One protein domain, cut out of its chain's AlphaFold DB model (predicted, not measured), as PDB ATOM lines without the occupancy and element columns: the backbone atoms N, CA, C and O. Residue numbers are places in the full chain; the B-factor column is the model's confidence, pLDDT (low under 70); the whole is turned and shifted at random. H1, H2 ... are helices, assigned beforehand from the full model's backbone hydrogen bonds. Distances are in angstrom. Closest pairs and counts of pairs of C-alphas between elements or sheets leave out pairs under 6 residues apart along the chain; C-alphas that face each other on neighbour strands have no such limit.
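This is residues 9 to 86 of the 474 residues of an uncharacterized protein of marine sediment metagenome (UniProt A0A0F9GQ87). The long helix H4 makes one side of this small domain, and two shorter helices, H2 and H5, pack on separate parts of it, the three centres making a triangle. H1 is near H2 and H4, the short H3 is farther out, and the loop of residues 15 to 27 reaches 10 to 19 A from the mean of the C-alphas. The printed part has 78 residues, with five helices in the order H1 to H5 and no named strand: all helix, compact, radius of gyration of the C-alphas 11.8 A, spans 32 by 28 by 17 A.

Start at H1, residues 9 to 14, which is near H2, residues 28 to 37, and near H4, residues 51 to 68, each with 5 pairs of C-alphas within 10 A. Look next at Phe 35 of H2 and Leu 57, their closest C-alphas at 6.0 A: H2 touches H4 at a steep tilt of 58 degrees, the same way, with H4's residues 53 to 57 alone. H3, residues 41 to 44, is close to H4 but not clearly touching, the closest C-alphas being those of Leu 44 and Gln 53 at 6.7 A. H5, residues 77 to 84, touches H4 about perpendicular at 78 degrees, with H4's residues 64 to 68 alone; the closest C-alphas are those of Ala 64 and Ala 84, 5.5 A. H2 and H5 only just touch, with 3 pairs of C-alphas within 8 A, the closest those of Gln 37 and Ile 81 at 6.6 A, at a shallow tilt of 32 degrees, the same way. The helix packing is only just mostly crossed, with 1 of 3 touching pairs at a shallow tilt. H3 is apart from H1 and H5, and H1 from H5. In H1, H2 and H4 every O i to N i+4 pair is within hydrogen-bond range, in H5 2 of 4; H3 is too short for one.

Find C-alpha 9 at (37.084, 9.346, -3.600), where H1 begins. H2 runs 14.0 A from first to last C-alpha; H4 starts at (42.161, 14.456, -12.747) and runs 25.8 A. H5, 10.3 A long, ends at C-alpha 84, (39.569, 28.582, 3.937).

The C-alphas of Gly 22 and Thr 67 are the two farthest apart, 33.8 A. The link from H1 to H2 is long, and the printed part has no cut. Mean pLDDT of the printed part is 92.3, and no printed residue is under 70.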
ATOM      1  N   THR A   9      38.226  10.155  -4.044       94.19
ATOM      2  CA  THR A   9      37.084   9.346  -3.600       94.19
ATOM      3  C   THR A   9      37.366   8.587  -2.297       94.19
ATOM      4  O   THR A   9      36.561   8.634  -1.374       94.19
ATOM      5  N   ASN A  10      38.520   7.921  -2.190       94.19
ATOM      6  CA  ASN A  10      38.917   7.171  -0.996       94.19
ATOM      7  C   ASN A  10      39.213   8.116   0.169       94.19
ATOM      8  O   ASN A  10      38.842   7.829   1.298       94.19
ATOM      9  N   LEU A  11      39.869   9.247  -0.103       94.25
ATOM     10  CA  LEU A  11      40.187  10.253   0.908       94.25
ATOM     11  C   LEU A  11      38.914  10.902   1.483       94.25
ATOM     12  O   LEU A  11      38.820  11.085   2.693       94.25
ATOM     13  N   LEU A  12      37.902  11.171   0.652       95.94
ATOM     14  CA  LEU A  12      36.590  11.625   1.120       95.94
ATOM     15  C   LEU A  12      35.815  10.512   1.847       95.94
ATOM     16  O   LEU A  12      35.201  10.782   2.874       95.94
ATOM     17  N   GLY A  13      35.905   9.259   1.389       95.69
ATOM     18  CA  GLY A  13      35.328   8.107   2.093       95.69
ATOM     19  C   GLY A  13      35.909   7.906   3.499       95.69
ATOM     20  O   GLY A  13      35.157   7.732   4.453       95.69
ATOM     21  N   ILE A  14      37.234   8.028   3.661       94.06
ATOM     22  CA  ILE A  14      37.922   7.995   4.969       94.06
ATOM     23  C   ILE A  14      37.447   9.140   5.879       94.06
ATOM     24  O   ILE A  14      37.333   8.965   7.088       94.06
ATOM     25  N   ARG A  15      37.118  10.299   5.298       94.06
ATOM     26  CA  ARG A  15      36.539  11.462   5.993       94.06
ATOM     27  C   ARG A  15      35.034  11.333   6.291       94.06
ATOM     28  O   ARG A  15      34.421  12.289   6.757       94.06
ATOM     29  N   GLY A  16      34.430  10.174   6.025       95.81
ATOM     30  CA  GLY A  16      33.026   9.883   6.319       95.81
ATOM     31  C   GLY A  16      32.023  10.398   5.283       95.81
ATOM     32  O   GLY A  16      30.822  10.351   5.537       95.81
ATOM     33  N   PHE A  17      32.467  10.885   4.119       97.00
ATOM     34  CA  PHE A  17      31.549  11.229   3.029       97.00
ATOM     35  C   PHE A  17      31.017   9.953   2.366       97.00
ATOM     36  O   PHE A  17      31.788   9.108   1.909       97.00
ATOM     37  N   THR A  18      29.693   9.836   2.274       96.31
ATOM     38  CA  THR A  18      28.989   8.707   1.657       96.31
ATOM     39  C   THR A  18      28.392   9.105   0.306       96.31
ATOM     40  O   THR A  18      27.965  10.241   0.109       96.31
ATOM     41  N   ALA A  19      28.406   8.180  -0.661       94.25
ATOM     42  CA  ALA A  19      27.804   8.412  -1.974       94.25
ATOM     43  C   ALA A  19      26.275   8.436  -1.857       94.25
ATOM     44  O   ALA A  19      25.696   7.642  -1.110       94.25
ATOM     45  N   ARG A  20      25.619   9.329  -2.598       93.19
ATOM     46  CA  ARG A  20      24.157   9.439  -2.567       93.19
ATOM     47  C   ARG A  20      23.519   8.385  -3.475       93.19
ATOM     48  O   ARG A  20      24.060   8.098  -4.546       93.19
ATOM     49  N   PRO A  21      22.347   7.829  -3.116       92.56
ATOM     50  CA  PRO A  21      21.576   6.999  -4.036       92.56
ATOM     51  C   PRO A  21      21.270   7.775  -5.327       92.56
ATOM     52  O   PRO A  21      20.614   8.813  -5.283       92.56
ATOM     53  N   GLY A  22      21.766   7.283  -6.466       90.56
ATOM     54  CA  GLY A  22      21.641   7.943  -7.774       90.56
ATOM     55  C   GLY A  22      22.915   8.623  -8.302       90.56
ATOM     56  O   GLY A  22      22.939   9.004  -9.473       90.56
ATOM     57  N   ASP A  23      23.987   8.720  -7.505       89.44
ATOM     58  CA  ASP A  23      25.297   9.209  -7.960       89.44
ATOM     59  C   ASP A  23      25.835   8.356  -9.130       89.44
ATOM     60  O   ASP A  23      26.162   7.180  -8.963       89.44
ATOM     61  N   LYS A  24      26.003   8.952 -10.323       86.06
ATOM     62  CA  LYS A  24      26.574   8.254 -11.501       86.06
ATOM     63  C   LYS A  24      28.038   7.841 -11.320       86.06
ATOM     64  O   LYS A  24      28.491   6.891 -11.952       86.06
ATOM     65  N   PHE A  25      28.777   8.568 -10.486       91.50
ATOM     66  CA  PHE A  25      30.131   8.222 -10.069       91.50
ATOM     67  C   PHE A  25      30.243   8.433  -8.558       91.50
ATOM     68  O   PHE A  25      29.668   9.403  -8.060       91.50
ATOM     69  N   PRO A  26      31.012   7.607  -7.827       93.19
ATOM     70  CA  PRO A  26      31.134   7.722  -6.377       93.19
ATOM     71  C   PRO A  26      31.474   9.148  -5.925       93.19
ATOM     72  O   PRO A  26      32.458   9.730  -6.399       93.19
ATOM     73  N   LEU A  27      30.669   9.706  -5.016       95.94
ATOM     74  CA  LEU A  27      30.866  11.042  -4.444       95.94
ATOM     75  C   LEU A  27      30.994  12.145  -5.514       95.94
ATOM     76  O   LEU A  27      31.806  13.057  -5.355       95.94
ATOM     77  N   PHE A  28      30.296  12.047  -6.651       96.00
ATOM     78  CA  PHE A  28      30.422  13.056  -7.711       96.00
ATOM     79  C   PHE A  28      29.833  14.398  -7.283       96.00
ATOM     80  O   PHE A  28      30.541  15.405  -7.323       96.00
ATOM     81  N   ASP A  29      28.580  14.398  -6.825       95.81
ATOM     82  CA  ASP A  29      27.891  15.612  -6.382       95.81
ATOM     83  C   ASP A  29      28.575  16.216  -5.151       95.81
ATOM     84  O   ASP A  29      28.738  17.432  -5.061       95.81
ATOM     85  N   GLU A  30      29.112  15.376  -4.267       96.12
ATOM     86  CA  GLU A  30      29.821  15.819  -3.067       96.12
ATOM     87  C   GLU A  30      31.196  16.425  -3.395       96.12
ATOM     88  O   GLU A  30      31.557  17.467  -2.839       96.12
ATOM     89  N   ARG A  31      31.939  15.858  -4.360       96.56
ATOM     90  CA  ARG A  31      33.162  16.482  -4.897       96.56
ATOM     91  C   ARG A  31      32.861  17.783  -5.630       96.56
ATOM     92  O   ARG A  31      33.586  18.753  -5.433       96.56
ATOM     93  N   ARG A  32      31.793  17.824  -6.432       97.25
ATOM     94  CA  ARG A  32      31.333  19.036  -7.116       97.25
ATOM     95  C   ARG A  32      30.996  20.136  -6.116       97.25
ATOM     96  O   ARG A  32      31.526  21.235  -6.229       97.25
ATOM     97  N   ARG A  33      30.191  19.817  -5.098       95.94
ATOM     98  CA  ARG A  33      29.801  20.745  -4.033       95.94
ATOM     99  C   ARG A  33      31.029  21.329  -3.343       95.94
ATOM    100  O   ARG A  33      31.105  22.543  -3.214       95.94
ATOM    101  N   LEU A  34      31.993  20.491  -2.951       95.81
ATOM    102  CA  LEU A  34      33.241  20.952  -2.336       95.81
ATOM    103  C   LEU A  34      34.074  21.818  -3.301       95.81
ATOM    104  O   LEU A  34      34.573  22.865  -2.903       95.81
ATOM    105  N   PHE A  35      34.200  21.428  -4.571       96.56
ATOM    106  CA  PHE A  35      34.936  22.187  -5.589       96.56
ATOM    107  C   PHE A  35      34.351  23.589  -5.829       96.56
ATOM    108  O   PHE A  35      35.094  24.576  -5.843       96.56
ATOM    109  N   ASP A  36      33.026  23.673  -5.970       95.94
ATOM    110  CA  ASP A  36      32.293  24.931  -6.128       95.94
ATOM    111  C   ASP A  36      32.428  25.785  -4.846       95.94
ATOM    112  O   ASP A  36      32.676  26.988  -4.911       95.94
ATOM    113  N   GLN A  37      32.375  25.149  -3.671       94.12
ATOM    114  CA  GLN A  37      32.555  25.781  -2.360       94.12
ATOM    115  C   GLN A  37      33.963  26.383  -2.145       94.12
ATOM    116  O   GLN A  37      34.065  27.508  -1.656       94.12
ATOM    117  N   PHE A  38      35.045  25.709  -2.558       94.19
ATOM    118  CA  PHE A  38      36.414  26.268  -2.560       94.19
ATOM    119  C   PHE A  38      36.657  27.318  -3.670       94.19
ATOM    120  O   PHE A  38      37.775  27.812  -3.843       94.19
ATOM    121  N   ASN A  39      35.620  27.662  -4.447       94.56
ATOM    122  CA  ASN A  39      35.678  28.584  -5.582       94.56
ATOM    123  C   ASN A  39      36.780  28.221  -6.603       94.56
ATOM    124  O   ASN A  39      37.426  29.092  -7.196       94.56
ATOM    125  N   LEU A  40      37.017  26.920  -6.811       94.94
ATOM    126  CA  LEU A  40      38.003  26.415  -7.778       94.94
ATOM    127  C   LEU A  40      37.514  26.540  -9.230       94.94
ATOM    128  O   LEU A  40      38.309  26.470 -10.166       94.94
ATOM    129  N   GLY A  41      36.212  26.777  -9.423       95.12
ATOM    130  CA  GLY A  41      35.612  26.991 -10.740       95.12
ATOM    131  C   GLY A  41      36.081  28.259 -11.459       95.12
ATOM    132  O   GLY A  41      35.998  28.308 -12.684       95.12
ATOM    133  N   SER A  42      36.622  29.241 -10.728       93.44
ATOM    134  CA  SER A  42      37.252  30.441 -11.306       93.44
ATOM    135  C   SER A  42      38.468  30.104 -12.180       93.44
ATOM    136  O   SER A  42      38.606  30.648 -13.272       93.44
ATOM    137  N   ASP A  43      39.293  29.155 -11.734       92.75
ATOM    138  CA  ASP A  43      40.593  28.846 -12.344       92.75
ATOM    139  C   ASP A  43      40.555  27.577 -13.217       92.75
ATOM    140  O   ASP A  43      41.389  27.377 -14.104       92.75
ATOM    141  N   LEU A  44      39.606  26.674 -12.941       95.12
ATOM    142  CA  LEU A  44      39.532  25.325 -13.521       95.12
ATOM    143  C   LEU A  44      38.193  25.019 -14.215       95.12
ATOM    144  O   LEU A  44      37.968  23.872 -14.615       95.12
ATOM    145  N   GLY A  45      37.319  26.020 -14.364       96.88
ATOM    146  CA  GLY A  45      36.003  25.890 -14.994       96.88
ATOM    147  C   GLY A  45      35.030  25.001 -14.212       96.88
ATOM    148  O   GLY A  45      35.302  24.575 -13.091       96.88
ATOM    149  N   SER A  46      33.872  24.702 -14.804       97.44
ATOM    150  CA  SER A  46      32.854  23.859 -14.164       97.44
ATOM    151  C   SER A  46      33.389  22.463 -13.829       97.44
ATOM    152  O   SER A  46      34.107  21.846 -14.622       97.44
ATOM    153  N   PHE A  47      33.017  21.936 -12.659       97.31
ATOM    154  CA  PHE A  47      33.471  20.621 -12.222       97.31
ATOM    155  C   PHE A  47      32.951  19.503 -13.136       97.31
ATOM    156  O   PHE A  47      31.748  19.258 -13.222       97.31
ATOM    157  N   ILE A  48      33.881  18.786 -13.770       96.50
ATOM    158  CA  ILE A  48      33.612  17.594 -14.592       96.50
ATOM    159  C   ILE A  48      34.277  16.334 -14.014       96.50
ATOM    160  O   ILE A  48      34.292  15.288 -14.655       96.50
ATOM    161  N   GLY A  49      34.863  16.422 -12.814       93.69
ATOM    162  CA  GLY A  49      35.581  15.311 -12.184       93.69
ATOM    163  C   GLY A  49      36.918  14.960 -12.842       93.69
ATOM    164  O   GLY A  49      37.412  13.850 -12.640       93.69
ATOM    165  N   SER A  50      37.514  15.876 -13.617       95.00
ATOM    166  CA  SER A  50      38.802  15.638 -14.287       95.00
ATOM    167  C   SER A  50      39.948  15.411 -13.282       95.00
ATOM    168  O   SER A  50      39.893  15.935 -12.165       95.00
ATOM    169  N   PRO A  51      41.030  14.690 -13.649       92.62
ATOM    170  CA  PRO A  51      42.161  14.456 -12.747       92.62
ATOM    171  C   PRO A  51      42.745  15.747 -12.156       92.62
ATOM    172  O   PRO A  51      42.928  15.824 -10.945       92.62
ATOM    173  N   LYS A  52      42.927  16.793 -12.977       92.12
ATOM    174  CA  LYS A  52      43.433  18.106 -12.538       92.12
ATOM    175  C   LYS A  52      42.515  18.768 -11.499       92.12
ATOM    176  O   LYS A  52      43.009  19.285 -10.502       92.12
ATOM    177  N   GLN A  53      41.194  18.718 -11.703       95.56
ATOM    178  CA  GLN A  53      40.214  19.246 -10.743       95.56
ATOM    179  C   GLN A  53      40.202  18.440  -9.436       95.56
ATOM    180  O   GLN A  53      40.154  19.034  -8.363       95.56
ATOM    181  N   ASN A  54      40.301  17.105  -9.504       95.25
ATOM    182  CA  ASN A  54      40.374  16.262  -8.304       95.25
ATOM    183  C   ASN A  54      41.653  16.545  -7.489       95.25
ATOM    184  O   ASN A  54      41.567  16.686  -6.275       95.25
ATOM    185  N   THR A  55      42.819  16.688  -8.134       94.00
ATOM    186  CA  THR A  55      44.081  17.023  -7.447       94.00
ATOM    187  C   THR A  55      44.052  18.424  -6.829       94.00
ATOM    188  O   THR A  55      44.477  18.592  -5.690       94.00
ATOM    189  N   ALA A  56      43.507  19.426  -7.528       94.56
ATOM    190  CA  ALA A  56      43.363  20.775  -6.975       94.56
ATOM    191  C   ALA A  56      42.416  20.808  -5.758       94.56
ATOM    192  O   ALA A  56      42.690  21.493  -4.770       94.56
ATOM    193  N   LEU A  57      41.330  20.029  -5.797       95.69
ATOM    194  CA  LEU A  57      40.416  19.873  -4.666       95.69
ATOM    195  C   LEU A  57      41.077  19.135  -3.488       95.69
ATOM    196  O   LEU A  57      40.954  19.586  -2.353       95.69
ATOM    197  N   GLU A  58      41.830  18.059  -3.739       95.19
ATOM    198  CA  GLU A  58      42.619  17.355  -2.715       95.19
ATOM    199  C   GLU A  58      43.601  18.302  -2.007       95.19
ATOM    200  O   GLU A  58      43.616  18.379  -0.779       95.19
ATOM    201  N   GLN A  59      44.372  19.080  -2.773       93.94
ATOM    202  CA  GLN A  59      45.308  20.070  -2.235       93.94
ATOM    203  C   GLN A  59      44.600  21.160  -1.418       93.94
ATOM    204  O   GLN A  59      45.090  21.539  -0.354       93.94
ATOM    205  N   SER A  60      43.442  21.640  -1.881       93.81
ATOM    206  CA  SER A  60      42.655  22.673  -1.189       93.81
ATOM    207  C   SER A  60      42.081  22.168   0.136       93.81
ATOM    208  O   SER A  60      42.185  22.853   1.153       93.81
ATOM    209  N   LEU A  61      41.554  20.938   0.149       94.00
ATOM    210  CA  LEU A  61      41.084  20.271   1.363       94.00
ATOM    211  C   LEU A  61      42.223  20.084   2.372       94.00
ATOM    212  O   LEU A  61      42.080  20.469   3.527       94.00
ATOM    213  N   ASN A  62      43.365  19.545   1.937       93.19
ATOM    214  CA  ASN A  62      44.509  19.300   2.819       93.19
ATOM    215  C   ASN A  62      45.099  20.614   3.363       93.19
ATOM    216  O   ASN A  62      45.522  20.669   4.515       93.19
ATOM    217  N   ARG A  63      45.097  21.696   2.567       90.44
ATOM    218  CA  ARG A  63      45.479  23.040   3.030       90.44
ATOM    219  C   ARG A  63      44.525  23.536   4.121       90.44
ATOM    220  O   ARG A  63      44.998  23.976   5.162       90.44
ATOM    221  N   ALA A  64      43.214  23.427   3.907       91.69
ATOM    222  CA  ALA A  64      42.208  23.857   4.877       91.69
ATOM    223  C   ALA A  64      42.278  23.066   6.197       91.69
ATOM    224  O   ALA A  64      42.244  23.673   7.265       91.69
ATOM    225  N   GLU A  65      42.454  21.740   6.139       93.06
ATOM    226  CA  GLU A  65      42.681  20.905   7.330       93.06
ATOM    227  C   GLU A  65      43.931  21.331   8.100       93.06
ATOM    228  O   GLU A  65      43.861  21.550   9.306       93.06
ATOM    229  N   ASN A  66      45.057  21.520   7.405       90.75
ATOM    230  CA  ASN A  66      46.312  21.941   8.029       90.75
ATOM    231  C   ASN A  66      46.226  23.336   8.669       90.75
ATOM    232  O   ASN A  66      46.925  23.589   9.645       90.75
ATOM    233  N   THR A  67      45.408  24.251   8.134       87.25
ATOM    234  CA  THR A  67      45.243  25.592   8.721       87.25
ATOM    235  C   THR A  67      44.271  25.615   9.901       87.25
ATOM    236  O   THR A  67      44.438  26.432  10.799       87.25
ATOM    237  N   ILE A  68      43.257  24.745   9.910       88.94
ATOM    238  CA  ILE A  68      42.220  24.725  10.958       88.94
ATOM    239  C   ILE A  68      42.558  23.712  12.072       88.94
ATOM    240  O   ILE A  68      42.022  23.805  13.173       88.94
ATOM    241  N   GLY A  69      43.464  22.761  11.820       90.88
ATOM    242  CA  GLY A  69      43.908  21.753  12.793       90.88
ATOM    243  C   GLY A  69      42.900  20.625  13.039       90.88
ATOM    244  O   GLY A  69      43.062  19.847  13.975       90.88
ATOM    245  N   VAL A  70      41.853  20.528  12.217       90.44
ATOM    246  CA  VAL A  70      40.740  19.581  12.376       90.44
ATOM    247  C   VAL A  70      40.420  18.959  11.007       90.44
ATOM    248  O   VAL A  70      40.387  19.687  10.012       90.44
ATOM    249  N   PRO A  71      40.186  17.635  10.912       92.56
ATOM    250  CA  PRO A  71      39.836  16.990   9.648       92.56
ATOM    251  C   PRO A  71      38.460  17.436   9.134       92.56
ATOM    252  O   PRO A  71      37.512  17.619   9.904       92.56
ATOM    253  N   ILE A  72      38.332  17.578   7.817       93.88
ATOM    254  CA  ILE A  72      37.077  17.939   7.156       93.88
ATOM    255  C   ILE A  72      36.172  16.710   7.094       93.88
ATOM    256  O   ILE A  72      36.574  15.654   6.615       93.88
ATOM    257  N   SER A  73      34.925  16.871   7.521       95.75
ATOM    258  CA  SER A  73      33.872  15.857   7.553       95.75
ATOM    259  C   SER A  73      32.579  16.402   6.918       95.75
ATOM    260  O   SER A  73      32.449  17.617   6.723       95.75
ATOM    261  N   PRO A  74      31.571  15.558   6.625       95.62
ATOM    262  CA  PRO A  74      30.291  16.021   6.086       95.62
ATOM    263  C   PRO A  74      29.578  17.060   6.961       95.62
ATOM    264  O   PRO A  74      28.895  17.930   6.421       95.62
ATOM    265  N   THR A  75      29.742  16.978   8.287       94.19
ATOM    266  CA  THR A  75      29.086  17.861   9.263       94.19
ATOM    267  C   THR A  75      29.779  19.210   9.419       94.19
ATOM    268  O   THR A  75      29.116  20.180   9.776       94.19
ATOM    269  N   ASN A  76      31.087  19.302   9.144       91.56
ATOM    270  CA  ASN A  76      31.853  20.534   9.346       91.56
ATOM    271  C   ASN A  76      32.250  21.258   8.041       91.56
ATOM    272  O   ASN A  76      32.520  22.460   8.083       91.56
ATOM    273  N   ALA A  77      32.221  20.584   6.882       91.12
ATOM    274  CA  ALA A  77      32.764  21.099   5.619       91.12
ATOM    275  C   ALA A  77      32.282  22.513   5.240       91.12
ATOM    276  O   ALA A  77      33.084  23.347   4.819       91.12
ATOM    277  N   THR A  78      30.994  22.819   5.429       87.56
ATOM    278  CA  THR A  78      30.420  24.149   5.144       87.56
ATOM    279  C   THR A  78      31.054  25.271   5.966       87.56
ATOM    280  O   THR A  78      31.253  26.367   5.446       87.56
ATOM    281  N   ASN A  79      31.416  25.001   7.221       85.06
ATOM    282  CA  ASN A  79      32.008  25.991   8.122       85.06
ATOM    283  C   ASN A  79      33.494  26.208   7.797       85.06
ATOM    284  O   ASN A  79      33.984  27.336   7.818       85.06
ATOM    285  N   PHE A  80      34.197  25.131   7.437       82.19
ATOM    286  CA  PHE A  80      35.634  25.140   7.145       82.19
ATOM    287  C   PHE A  80      35.952  25.953   5.894       82.19
ATOM    288  O   PHE A  80      36.933  26.691   5.849       82.19
ATOM    289  N   ILE A  81      35.085  25.874   4.889       71.31
ATOM    290  CA  ILE A  81      35.257  26.569   3.612       71.31
ATOM    291  C   ILE A  81      35.129  28.090   3.781       71.31
ATOM    292  O   ILE A  81      35.883  28.842   3.164       71.31
ATOM    293  N   GLY A  82      34.239  28.561   4.663       78.94
ATOM    294  CA  GLY A  82      34.117  29.988   4.988       78.94
ATOM    295  C   GLY A  82      35.367  30.580   5.657       78.94
ATOM    296  O   GLY A  82      35.580  31.791   5.584       78.94
ATOM    297  N   ILE A  83      36.198  29.736   6.278       79.75
ATOM    298  CA  ILE A  83      37.513  30.096   6.823       79.75
ATOM    299  C   ILE A  83      38.576  29.965   5.725       79.75
ATOM    300  O   ILE A  83      39.337  30.901   5.495       79.75
ATOM    301  N   ALA A  84      38.587  28.852   4.985       75.62
ATOM    302  CA  ALA A  84      39.569  28.582   3.937       75.62
ATOM    303  C   ALA A  84      39.563  29.631   2.810       75.62
ATOM    304  O   ALA A  84      40.626  30.048   2.362       75.62
ATOM    305  N   ASN A  85      38.387  30.123   2.405       79.94
ATOM    306  CA  ASN A  85      38.255  31.179   1.393       79.94
ATOM    307  C   ASN A  85      38.659  32.580   1.903       79.94
ATOM    308  O   ASN A  85      38.782  33.499   1.095       79.94
ATOM    309  N   LYS A  86      38.853  32.762   3.218       79.00
ATOM    310  CA  LYS A  86      39.391  34.000   3.819       79.00
ATOM    311  C   LYS A  86      40.910  33.965   3.994       79.00
ATOM    312  O   LYS A  86      41.507  35.008   4.251       79.00
TER     313      LYS A  86